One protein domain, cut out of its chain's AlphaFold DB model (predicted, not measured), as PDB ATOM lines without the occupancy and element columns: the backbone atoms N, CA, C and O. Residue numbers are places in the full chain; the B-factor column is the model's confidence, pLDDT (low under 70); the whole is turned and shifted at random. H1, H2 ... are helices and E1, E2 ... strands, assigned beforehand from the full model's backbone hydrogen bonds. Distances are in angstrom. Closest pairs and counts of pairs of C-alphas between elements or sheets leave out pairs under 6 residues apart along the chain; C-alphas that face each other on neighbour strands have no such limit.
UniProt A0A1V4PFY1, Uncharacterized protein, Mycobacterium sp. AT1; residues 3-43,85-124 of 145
ATOM      1  N   LEU A   3     128.480 174.479 102.779       90.12
ATOM      2  CA  LEU A   3     129.093 175.218 103.884       90.12
ATOM      3  C   LEU A   3     130.584 175.432 103.615       90.12
ATOM      4  O   LEU A   3     131.287 174.498 103.241       90.12
ATOM      5  N   GLY A   4     131.062 176.660 103.804       90.62
ATOM      6  CA  GLY A   4     132.471 177.026 103.653       90.62
ATOM      7  C   GLY A   4     133.230 176.955 104.975       90.62
ATOM      8  O   GLY A   4     133.514 177.982 105.576       90.62
ATOM      9  N   LEU A   5     133.586 175.756 105.437       90.94
ATOM     10  CA  LEU A   5     134.329 175.564 106.691       90.94
ATOM     11  C   LEU A   5     135.734 176.198 106.680       90.94
ATOM     12  O   LEU A   5     136.315 176.423 107.739       90.94
ATOM     13  N   TYR A   6     136.269 176.535 105.501       90.75
ATOM     14  CA  TYR A   6     137.537 177.266 105.357       90.75
ATOM     15  C   TYR A   6     137.543 178.630 106.065       90.75
ATOM     16  O   TYR A   6     138.618 179.100 106.420       90.75
ATOM     17  N   SER A   7     136.383 179.257 106.293       90.75
ATOM     18  CA  SER A   7     136.263 180.557 106.971       90.75
ATOM     19  C   SER A   7     135.805 180.454 108.430       90.75
ATOM     20  O   SER A   7     135.703 181.468 109.120       90.75
ATOM     21  N   VAL A   8     135.587 179.240 108.946       91.19
ATOM     22  CA  VAL A   8     135.268 179.001 110.360       91.19
ATOM     23  C   VAL A   8     136.566 178.795 111.124       91.19
ATOM     24  O   VAL A   8     137.363 177.936 110.759       91.19
ATOM     25  N   TYR A   9     136.808 179.601 112.157       93.00
ATOM     26  CA  TYR A   9     138.098 179.662 112.848       93.00
ATOM     27  C   TYR A   9     137.966 179.349 114.337       93.00
ATOM     28  O   TYR A   9     136.957 179.657 114.971       93.00
ATOM     29  N   ARG A  10     139.035 178.793 114.907       92.12
ATOM     30  CA  ARG A  10     139.219 178.631 116.354       92.12
ATOM     31  C   ARG A  10     140.596 179.130 116.780       92.12
ATOM     32  O   ARG A  10     141.507 179.229 115.960       92.12
ATOM     33  N   THR A  11     140.741 179.464 118.057       92.88
ATOM     34  CA  THR A  11     142.030 179.842 118.656       92.88
ATOM     35  C   THR A  11     142.950 178.633 118.798       92.88
ATOM     36  O   THR A  11     142.468 177.543 119.111       92.88
ATOM     37  N   ALA A  12     144.256 178.829 118.613       87.06
ATOM     38  CA  ALA A  12     145.271 177.816 118.892       87.06
ATOM     39  C   ALA A  12     145.423 177.577 120.399       87.06
ATOM     40  O   ALA A  12     145.309 178.498 121.212       87.06
ATOM     41  N   ASP A  13     145.618 176.310 120.764       84.75
ATOM     42  CA  ASP A  13     145.695 175.891 122.165       84.75
ATOM     43  C   ASP A  13     147.022 176.328 122.812       84.75
ATOM     44  O   ASP A  13     147.051 176.656 123.999       84.75
ATOM     45  N   ASP A  14     148.102 176.360 122.028       84.56
ATOM     46  CA  ASP A  14     149.458 176.751 122.422       84.56
ATOM     47  C   ASP A  14     149.683 178.272 122.396       84.56
ATOM     48  O   ASP A  14     150.409 178.800 123.239       84.56
ATOM     49  N   ASP A  15     149.021 178.987 121.484       85.75
ATOM     50  CA  ASP A  15     149.023 180.448 121.406       85.75
ATOM     51  C   ASP A  15     147.618 180.998 121.115       85.75
ATOM     52  O   ASP A  15     147.173 181.091 119.970       85.75
ATOM     53  N   ARG A  16     146.925 181.464 122.161       87.44
ATOM     54  CA  ARG A  16     145.574 182.044 122.040       87.44
ATOM     55  C   ARG A  16     145.516 183.369 121.268       87.44
ATOM     56  O   ARG A  16     144.422 183.889 121.069       87.44
ATOM     57  N   THR A  17     146.654 183.926 120.846       91.75
ATOM     58  CA  THR A  17     146.707 185.074 119.922       91.75
ATOM     59  C   THR A  17     146.666 184.651 118.453       91.75
ATOM     60  O   THR A  17     146.582 185.498 117.562       91.75
ATOM     61  N   LYS A  18     146.725 183.342 118.188       92.88
ATOM     62  CA  LYS A  18     146.660 182.755 116.856       92.88
ATOM     63  C   LYS A  18     145.332 182.062 116.630       92.88
ATOM     64  O   LYS A  18     144.772 181.417 117.514       92.88
ATOM     65  N   TYR A  19     144.869 182.160 115.395       94.62
ATOM     66  CA  TYR A  19     143.659 181.520 114.917       94.62
ATOM     67  C   TYR A  19     143.973 180.662 113.700       94.62
ATOM     68  O   TYR A  19     144.877 180.973 112.932       94.62
ATOM     69  N   PHE A  20     143.210 179.603 113.498       94.00
ATOM     70  CA  PHE A  20     143.316 178.743 112.324       94.00
ATOM     71  C   PHE A  20     141.930 178.231 111.951       94.00
ATOM     72  O   PHE A  20     141.037 178.166 112.807       94.00
ATOM     73  N   SER A  21     141.741 177.877 110.680       93.44
ATOM     74  CA  SER A  21     140.470 177.319 110.227       93.44
ATOM     75  C   SER A  21     140.196 175.973 110.908       93.44
ATOM     76  O   SER A  21     141.106 175.196 111.199       93.44
ATOM     77  N   THR A  22     138.927 175.648 111.147       91.69
ATOM     78  CA  THR A  22     138.517 174.356 111.713       91.69
ATOM     79  C   THR A  22     138.889 173.172 110.827       91.69
ATOM     80  O   THR A  22     138.956 172.051 111.326       91.69
ATOM     81  N   ILE A  23     139.169 173.410 109.542       91.81
ATOM     82  CA  ILE A  23     139.678 172.392 108.618       91.81
ATOM     83  C   ILE A  23     141.209 172.365 108.520       91.81
ATOM     84  O   ILE A  23     141.745 171.655 107.674       91.81
ATOM     85  N   THR A  24     141.929 173.113 109.353       92.38
ATOM     86  CA  THR A  24     143.396 173.112 109.399       92.38
ATOM     87  C   THR A  24     143.890 172.191 110.515       92.38
ATOM     88  O   THR A  24     143.343 172.150 111.620       92.38
ATOM     89  N   ASN A  25     144.956 171.443 110.238       90.88
ATOM     90  CA  ASN A  25     145.655 170.647 111.232       90.88
ATOM     91  C   ASN A  25     146.284 171.586 112.282       90.88
ATOM     92  O   ASN A  25     147.134 172.406 111.922       90.88
ATOM     93  N   PRO A  26     145.926 171.450 113.572       89.88
ATOM     94  CA  PRO A  26     146.361 172.373 114.621       89.88
ATOM     95  C   PRO A  26     147.858 172.284 114.945       89.88
ATOM     96  O   PRO A  26     148.359 173.102 115.701       89.88
ATOM     97  N   THR A  27     148.577 171.293 114.417       89.00
ATOM     98  CA  THR A  27     150.015 171.102 114.648       89.00
ATOM     99  C   THR A  27     150.849 171.565 113.458       89.00
ATOM    100  O   THR A  27     151.906 172.158 113.641       89.00
ATOM    101  N   THR A  28     150.409 171.285 112.230       89.69
ATOM    102  CA  THR A  28     151.201 171.569 111.019       89.69
ATOM    103  C   THR A  28     150.769 172.836 110.288       89.69
ATOM    104  O   THR A  28     151.481 173.295 109.393       89.69
ATOM    105  N   GLY A  29     149.591 173.380 110.608       89.56
ATOM    106  CA  GLY A  29     148.992 174.482 109.858       89.56
ATOM    107  C   GLY A  29     148.576 174.095 108.432       89.56
ATOM    108  O   GLY A  29     148.225 174.966 107.648       89.56
ATOM    109  N   GLN A  30     148.625 172.812 108.063       90.62
ATOM    110  CA  GLN A  30     148.196 172.352 106.741       90.62
ATOM    111  C   GLN A  30     146.704 171.995 106.751       90.62
ATOM    112  O   GLN A  30     146.226 171.469 107.759       90.62
ATOM    113  N   PRO A  31     145.964 172.218 105.654       87.69
ATOM    114  CA  PRO A  31     144.589 171.740 105.530       87.69
ATOM    115  C   PRO A  31     144.476 170.224 105.788       87.69
ATOM    116  O   PRO A  31     145.273 169.434 105.284       87.69
ATOM    117  N   LEU A  32     143.472 169.809 106.567       83.50
ATOM    118  CA  LEU A  32     143.146 168.400 106.859       83.50
ATOM    119  C   LEU A  32     142.630 167.656 105.624       83.50
ATOM    120  O   LEU A  32     142.726 166.433 105.524       83.50
ATOM    121  N   HIS A  33     142.076 168.410 104.686       73.75
ATOM    122  CA  HIS A  33     141.517 167.942 103.436       73.75
ATOM    123  C   HIS A  33     142.138 168.812 102.335       73.75
ATOM    124  O   HIS A  33     142.224 170.025 102.517       73.75
ATOM    125  N   GLY A  34     142.622 168.202 101.245       66.19
ATOM    126  CA  GLY A  34     143.303 168.902 100.143       66.19
ATOM    127  C   GLY A  34     142.410 169.911  99.404       66.19
ATOM    128  O   GLY A  34     141.371 170.326  99.914       66.19
ATOM    129  N   ASP A  35     142.781 170.305  98.186       55.91
ATOM    130  CA  ASP A  35     142.022 171.309  97.425       55.91
ATOM    131  C   ASP A  35     140.531 170.922  97.293       55.91
ATOM    132  O   ASP A  35     140.176 169.866  96.773       55.91
ATOM    133  N   GLY A  36     139.647 171.776  97.827       58.59
ATOM    134  CA  GLY A  36     138.198 171.533  97.939       58.59
ATOM    135  C   GLY A  36     137.712 171.069  99.321       58.59
ATOM    136  O   GLY A  36     136.509 171.040  99.570       58.59
ATOM    137  N   GLY A  37     138.629 170.772 100.239       66.62
ATOM    138  CA  GLY A  37     138.377 170.235 101.575       66.62
ATOM    139  C   GLY A  37     137.650 171.147 102.566       66.62
ATOM    140  O   GLY A  37     137.158 170.680 103.587       66.62
ATOM    141  N   GLY A  38     137.552 172.442 102.260       82.19
ATOM    142  CA  GLY A  38     136.815 173.417 103.069       82.19
ATOM    143  C   GLY A  38     135.342 173.554 102.710       82.19
ATOM    144  O   GLY A  38     134.680 174.409 103.284       82.19
ATOM    145  N   ILE A  39     134.839 172.780 101.747       90.06
ATOM    146  CA  ILE A  39     133.429 172.795 101.358       90.06
ATOM    147  C   ILE A  39     132.766 171.531 101.889       90.06
ATOM    148  O   ILE A  39     133.102 170.426 101.461       90.06
ATOM    149  N   GLU A  40     131.815 171.713 102.797       89.19
ATOM    150  CA  GLU A  40     130.984 170.641 103.331       89.19
ATOM    151  C   GLU A  40     129.598 170.671 102.681       89.19
ATOM    152  O   GLU A  40     128.996 171.732 102.493       89.19
ATOM    153  N   ILE A  41     129.095 169.493 102.314       91.00
ATOM    154  CA  ILE A  41     127.830 169.327 101.598       91.00
ATOM    155  C   ILE A  41     126.849 168.589 102.498       91.00
ATOM    156  O   ILE A  41     127.102 167.468 102.937       91.00
ATOM    157  N   TRP A  42     125.705 169.227 102.724       91.25
ATOM    158  CA  TRP A  42     124.601 168.689 103.507       91.25
ATOM    159  C   TRP A  42     123.367 168.505 102.631       91.25
ATOM    160  O   TRP A  42     122.957 169.432 101.922       91.25
ATOM    161  N   ARG A  43     122.724 167.343 102.725       91.25
ATOM    162  CA  ARG A  43     121.365 167.133 102.216       91.25
ATOM    163  C   ARG A  43     120.396 167.236 103.388       91.25
ATOM    164  O   ARG A  43     120.602 166.597 104.415       91.25
ATOM    165  N   SER A  85     121.725 164.647 106.311       88.25
ATOM    166  CA  SER A  85     122.978 163.909 106.248       88.25
ATOM    167  C   SER A  85     124.092 164.726 105.604       88.25
ATOM    168  O   SER A  85     123.835 165.597 104.764       88.25
ATOM    169  N   SER A  86     125.327 164.376 105.952       84.50
ATOM    170  CA  SER A  86     126.546 164.752 105.245       84.50
ATOM    171  C   SER A  86     127.225 163.491 104.674       84.50
ATOM    172  O   SER A  86     127.209 162.414 105.271       84.50
ATOM    173  N   GLY A  87     127.769 163.586 103.456       79.56
ATOM    174  CA  GLY A  87     128.459 162.485 102.759       79.56
ATOM    175  C   GLY A  87     127.561 161.466 102.037       79.56
ATOM    176  O   GLY A  87     127.667 161.329 100.815       79.56
ATOM    177  N   VAL A  88     126.664 160.772 102.750       85.06
ATOM    178  CA  VAL A  88     125.801 159.707 102.180       85.06
ATOM    179  C   VAL A  88     124.335 159.834 102.590       85.06
ATOM    180  O   VAL A  88     124.036 160.348 103.658       85.06
ATOM    181  N   TRP A  89     123.403 159.343 101.777       88.88
ATOM    182  CA  TRP A  89     121.966 159.362 102.058       88.88
ATOM    183  C   TRP A  89     121.360 157.962 102.023       88.88
ATOM    184  O   TRP A  89     121.731 157.146 101.185       88.88
ATOM    185  N   GLY A  90     120.396 157.690 102.901       82.75
ATOM    186  CA  GLY A  90     119.689 156.410 102.967       82.75
ATOM    187  C   GLY A  90     120.043 155.559 104.195       82.75
ATOM    188  O   GLY A  90     120.790 155.993 105.072       82.75
ATOM    189  N   PRO A  91     119.457 154.355 104.307       79.44
ATOM    190  CA  PRO A  91     119.576 153.518 105.495       79.44
ATOM    191  C   PRO A  91     120.990 152.948 105.671       79.44
ATOM    192  O   PRO A  91     121.617 152.485 104.716       79.44
ATOM    193  N   VAL A  92     121.461 152.909 106.922       73.75
ATOM    194  CA  VAL A  92     122.741 152.283 107.291       73.75
ATOM    195  C   VAL A  92     122.735 150.806 106.882       73.75
ATOM    196  O   VAL A  92     121.828 150.062 107.249       73.75
ATOM    197  N   GLY A  93     123.750 150.377 106.125       72.50
ATOM    198  CA  GLY A  93     123.878 148.996 105.642       72.50
ATOM    199  C   GLY A  93     122.997 148.642 104.436       72.50
ATOM    200  O   GLY A  93     122.957 147.477 104.046       72.50
ATOM    201  N   GLY A  94     122.296 149.620 103.854       77.62
ATOM    202  CA  GLY A  94     121.515 149.462 102.628       77.62
ATOM    203  C   GLY A  94     122.150 150.144 101.414       77.62
ATOM    204  O   GLY A  94     123.340 150.455 101.397       77.62
ATOM    205  N   ASN A  95     121.328 150.398 100.393       80.25
ATOM    206  CA  ASN A  95     121.728 151.169  99.217       80.25
ATOM    207  C   ASN A  95     121.827 152.653  99.583       80.25
ATOM    208  O   ASN A  95     120.847 153.391  99.473       80.25
ATOM    209  N   THR A  96     123.000 153.072 100.050       87.56
ATOM    210  CA  THR A  96     123.291 154.479 100.313       87.56
ATOM    211  C   THR A  96     123.622 155.217  99.019       87.56
ATOM    212  O   THR A  96     124.408 154.734  98.204       87.56
ATOM    213  N   GLU A  97     123.062 156.404  98.847       89.19
ATOM    214  CA  GLU A  97     123.385 157.342  97.774       89.19
ATOM    215  C   GLU A  97     124.549 158.247  98.207       89.19
ATOM    216  O   GLU A  97     124.556 158.764  99.322       89.19
ATOM    217  N   GLN A  98     125.524 158.474  97.328       88.38
ATOM    218  CA  GLN A  98     126.568 159.476  97.549       88.38
ATOM    219  C   GLN A  98     125.981 160.871  97.286       88.38
ATOM    220  O   GLN A  98     125.634 161.175  96.148       88.38
ATOM    221  N   ILE A  99     125.888 161.729  98.306       89.44
ATOM    222  CA  ILE A  99     125.361 163.102  98.129       89.44
ATOM    223  C   ILE A  99     126.443 164.114  97.753       89.44
ATOM    224  O   ILE A  99     126.158 165.173  97.200       89.44
ATOM    225  N   ASP A 100     127.694 163.783  98.050       88.69
ATOM    226  CA  ASP A 100     128.871 164.571  97.709       88.69
ATOM    227  C   ASP A 100     129.506 164.012  96.433       88.69
ATOM    228  O   ASP A 100     130.526 163.320  96.465       88.69
ATOM    229  N   THR A 101     128.827 164.232  95.305       89.31
ATOM    230  CA  THR A 101     129.359 163.891  93.980       89.31
ATOM    231  C   THR A 101     130.266 165.016  93.467       89.31
ATOM    232  O   THR A 101     130.125 166.168  93.900       89.31
ATOM    233  N   PRO A 102     131.178 164.741  92.515       90.12
ATOM    234  CA  PRO A 102     132.010 165.776  91.900       90.12
ATOM    235  C   PRO A 102     131.203 166.952  91.331       90.12
ATOM    236  O   PRO A 102     131.615 168.104  91.464       90.12
ATOM    237  N   GLU A 103     130.033 166.682  90.751       92.75
ATOM    238  CA  GLU A 103     129.146 167.692  90.171       92.75
ATOM    239  C   GLU A 103     128.548 168.598  91.254       92.75
ATOM    240  O   GLU A 103     128.620 169.823  91.136       92.75
ATOM    241  N   VAL A 104     128.004 168.022  92.335       91.44
ATOM    242  CA  VAL A 104     127.440 168.799  93.456       91.44
ATOM    243  C   VAL A 104     128.538 169.616  94.133       91.44
ATOM    244  O   VAL A 104     128.353 170.796  94.434       91.44
ATOM    245  N   ARG A 105     129.721 169.028  94.312       90.62
ATOM    246  CA  ARG A 105     130.883 169.724  94.865       90.62
ATOM    247  C   ARG A 105     131.320 170.894  93.992       90.62
ATOM    248  O   ARG A 105     131.615 171.961  94.527       90.62
ATOM    249  N   GLN A 106     131.326 170.735  92.669       91.38
ATOM    250  CA  GLN A 106     131.637 171.825  91.746       91.38
ATOM    251  C   GLN A 106     130.587 172.940  91.812       91.38
ATOM    252  O   GLN A 106     130.955 174.113  91.858       91.38
ATOM    253  N   GLN A 107     129.300 172.591  91.877       93.19
ATOM    254  CA  GLN A 107     128.220 173.564  92.066       93.19
ATOM    255  C   GLN A 107     128.394 174.338  93.377       93.19
ATOM    256  O   GLN A 107     128.357 175.566  93.374       93.19
ATOM    257  N   CYS A 108     128.670 173.636  94.478       92.88
ATOM    258  CA  CYS A 108     128.955 174.266  95.761       92.88
ATOM    259  C   CYS A 108     130.187 175.176  95.686       92.88
ATOM    260  O   CYS A 108     130.137 176.301  96.169       92.88
ATOM    261  N   ALA A 109     131.275 174.732  95.053       91.50
ATOM    262  CA  ALA A 109     132.494 175.523  94.900       91.50
ATOM    263  C   ALA A 109     132.303 176.787  94.059       91.50
ATOM    264  O   ALA A 109     132.970 177.784  94.333       91.50
ATOM    265  N   ALA A 110     131.415 176.743  93.063       92.69
ATOM    266  CA  ALA A 110     131.056 177.888  92.232       92.69
ATOM    267  C   ALA A 110     130.086 178.856  92.931       92.69
ATOM    268  O   ALA A 110     130.087 180.041  92.616       92.69
ATOM    269  N   ALA A 111     129.270 178.362  93.866       92.69
ATOM    270  CA  ALA A 111     128.338 179.173  94.650       92.69
ATOM    271  C   ALA A 111     128.981 179.829  95.887       92.69
ATOM    272  O   ALA A 111     128.348 180.672  96.523       92.69
ATOM    273  N   MET A 112     130.209 179.438  96.252       90.25
ATOM    274  CA  MET A 112     130.941 180.075  97.348       90.25
ATOM    275  C   MET A 112     131.250 181.544  97.021       90.25
ATOM    276  O   MET A 112     131.557 181.856  95.870       90.25
ATOM    277  N   PRO A 113     131.232 182.437  98.027       89.56
ATOM    278  CA  PRO A 113     131.605 183.837  97.831       89.56
ATOM    279  C   PRO A 113     133.095 184.009  97.497       89.56
ATOM    280  O   PRO A 113     133.459 184.949  96.794       89.56
ATOM    281  N   ASP A 114     133.940 183.090  97.970       90.12
ATOM    282  CA  ASP A 114     135.393 183.122  97.803       90.12
ATOM    283  C   ASP A 114     135.871 182.149  96.720       90.12
ATOM    284  O   ASP A 114     135.392 181.012  96.633       90.12
ATOM    285  N   ASP A 115     136.872 182.554  95.932       91.00
ATOM    286  CA  ASP A 115     137.510 181.693  94.931       91.00
ATOM    287  C   ASP A 115     138.400 180.601  95.559       91.00
ATOM    288  O   ASP A 115     138.646 180.561  96.764       91.00
ATOM    289  N   ALA A 116     138.897 179.669  94.742       88.69
ATOM    290  CA  ALA A 116     139.706 178.558  95.242       88.69
ATOM    291  C   ALA A 116     140.989 179.003  95.967       88.69
ATOM    292  O   ALA A 116     141.335 178.408  96.985       88.69
ATOM    293  N   ALA A 117     141.666 180.044  95.480       89.81
ATOM    294  CA  ALA A 117     142.919 180.511  96.063       89.81
ATOM    295  C   ALA A 117     142.680 181.205  97.411       89.81
ATOM    296  O   ALA A 117     143.402 180.938  98.372       89.81
ATOM    297  N   ALA A 118     141.637 182.032  97.506       90.62
ATOM    298  CA  ALA A 118     141.209 182.671  98.744       90.62
ATOM    299  C   ALA A 118     140.814 181.630  99.801       90.62
ATOM    300  O   ALA A 118     141.253 181.714 100.949       90.62
ATOM    301  N   ARG A 119     140.066 180.592  99.406       90.44
ATOM    302  CA  ARG A 119     139.716 179.475 100.297       90.44
ATOM    303  C   ARG A 119     140.949 178.750 100.826       90.44
ATOM    304  O   ARG A 119     141.025 178.507 102.026       90.44
ATOM    305  N   THR A 120     141.917 178.443  99.962       89.81
ATOM    306  CA  THR A 120     143.174 177.796 100.371       89.81
ATOM    307  C   THR A 120     144.008 178.693 101.285       89.81
ATOM    308  O   THR A 120     144.567 178.215 102.270       89.81
ATOM    309  N   ALA A 121     144.065 179.998 101.013       90.69
ATOM    310  CA  ALA A 121     144.765 180.954 101.866       90.69
ATOM    311  C   ALA A 121     144.126 181.056 103.262       90.69
ATOM    312  O   ALA A 121     144.846 181.140 104.252       90.69
ATOM    313  N   MET A 122     142.794 181.002 103.350       91.44
ATOM    314  CA  MET A 122     142.078 180.994 104.629       91.44
ATOM    315  C   MET A 122     142.230 179.679 105.398       91.44
ATOM    316  O   MET A 122     142.212 179.685 106.623       91.44
ATOM    317  N   SER A 123     142.373 178.540 104.723       91.56
ATOM    318  CA  SER A 123     142.500 177.243 105.396       91.56
ATOM    319  C   SER A 123     143.941 176.828 105.702       91.56
ATOM    320  O   SER A 123     144.163 175.729 106.220       91.56
ATOM    321  N   THR A 124     144.925 177.678 105.402       91.81
ATOM    322  CA  THR A 124     146.344 177.348 105.554       91.81
ATOM    323  C   THR A 124     147.031 178.263 106.557       91.81
ATOM    324  O   THR A 124     147.139 179.470 106.361       91.81
TER     325      THR A 124
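AT A GLANCE: This is residues 3 to 43 and 85 to 124 of the 145 residues of an uncharacterized protein of Mycobacterium sp. AT1 (UniProt A0A1V4PFY1). With little regular structure, this is a loose, elongated shape: the small E1-E2 hairpin is toward one end, loop residues 85 to 101 reach toward the other, and E3 lies between, with short helices H1 and H2 along one long side. The printed part has 81 residues, 28 in named elements, in the order E1, E2, E3, H1, H2; the class is mixed. The radius of gyration of the C-alphas is 14.7 A, the spans 46 by 28 by 16 A.

HOW THE PARTS SIT: E1, residues 9 to 11, and E2, residues 19 to 21, form an antiparallel hairpin, with N 10 and O 20 within hydrogen-bond range at 3.0 A. The closest C-alphas of E2 and H2, residues 116 to 122, are those of Ser 21 and Met 122, 6.9 A apart. H1, residues 102 to 111, and H2 are close but not clearly touching: their closest C-alphas, Ala 109 and Ala 116, are 7.8 A apart. Their lines are only just about perpendicular, at 71 degrees. E3, residues 39 to 43, pairs with no named strand; its closest C-alpha to H1 is Ile 39, 7.1 A from that of Ala 109. In H1 and H2 every O i to N i+4 pair is within hydrogen-bond range.

IN THESE COORDINATES: E1 begins at C-alpha 9 (138.098, 179.662, 112.848); H2 ends at C-alpha 122 (142.078, 180.994, 104.629). H1 is 14.2 A long, E3 13.4 A.

THE WHOLE: Residues 44 to 84 are not printed; C-alphas 43 and 85 are 5.4 A apart. The E2 to E3 link is long. Residues 34 to 37 have pLDDT under 70.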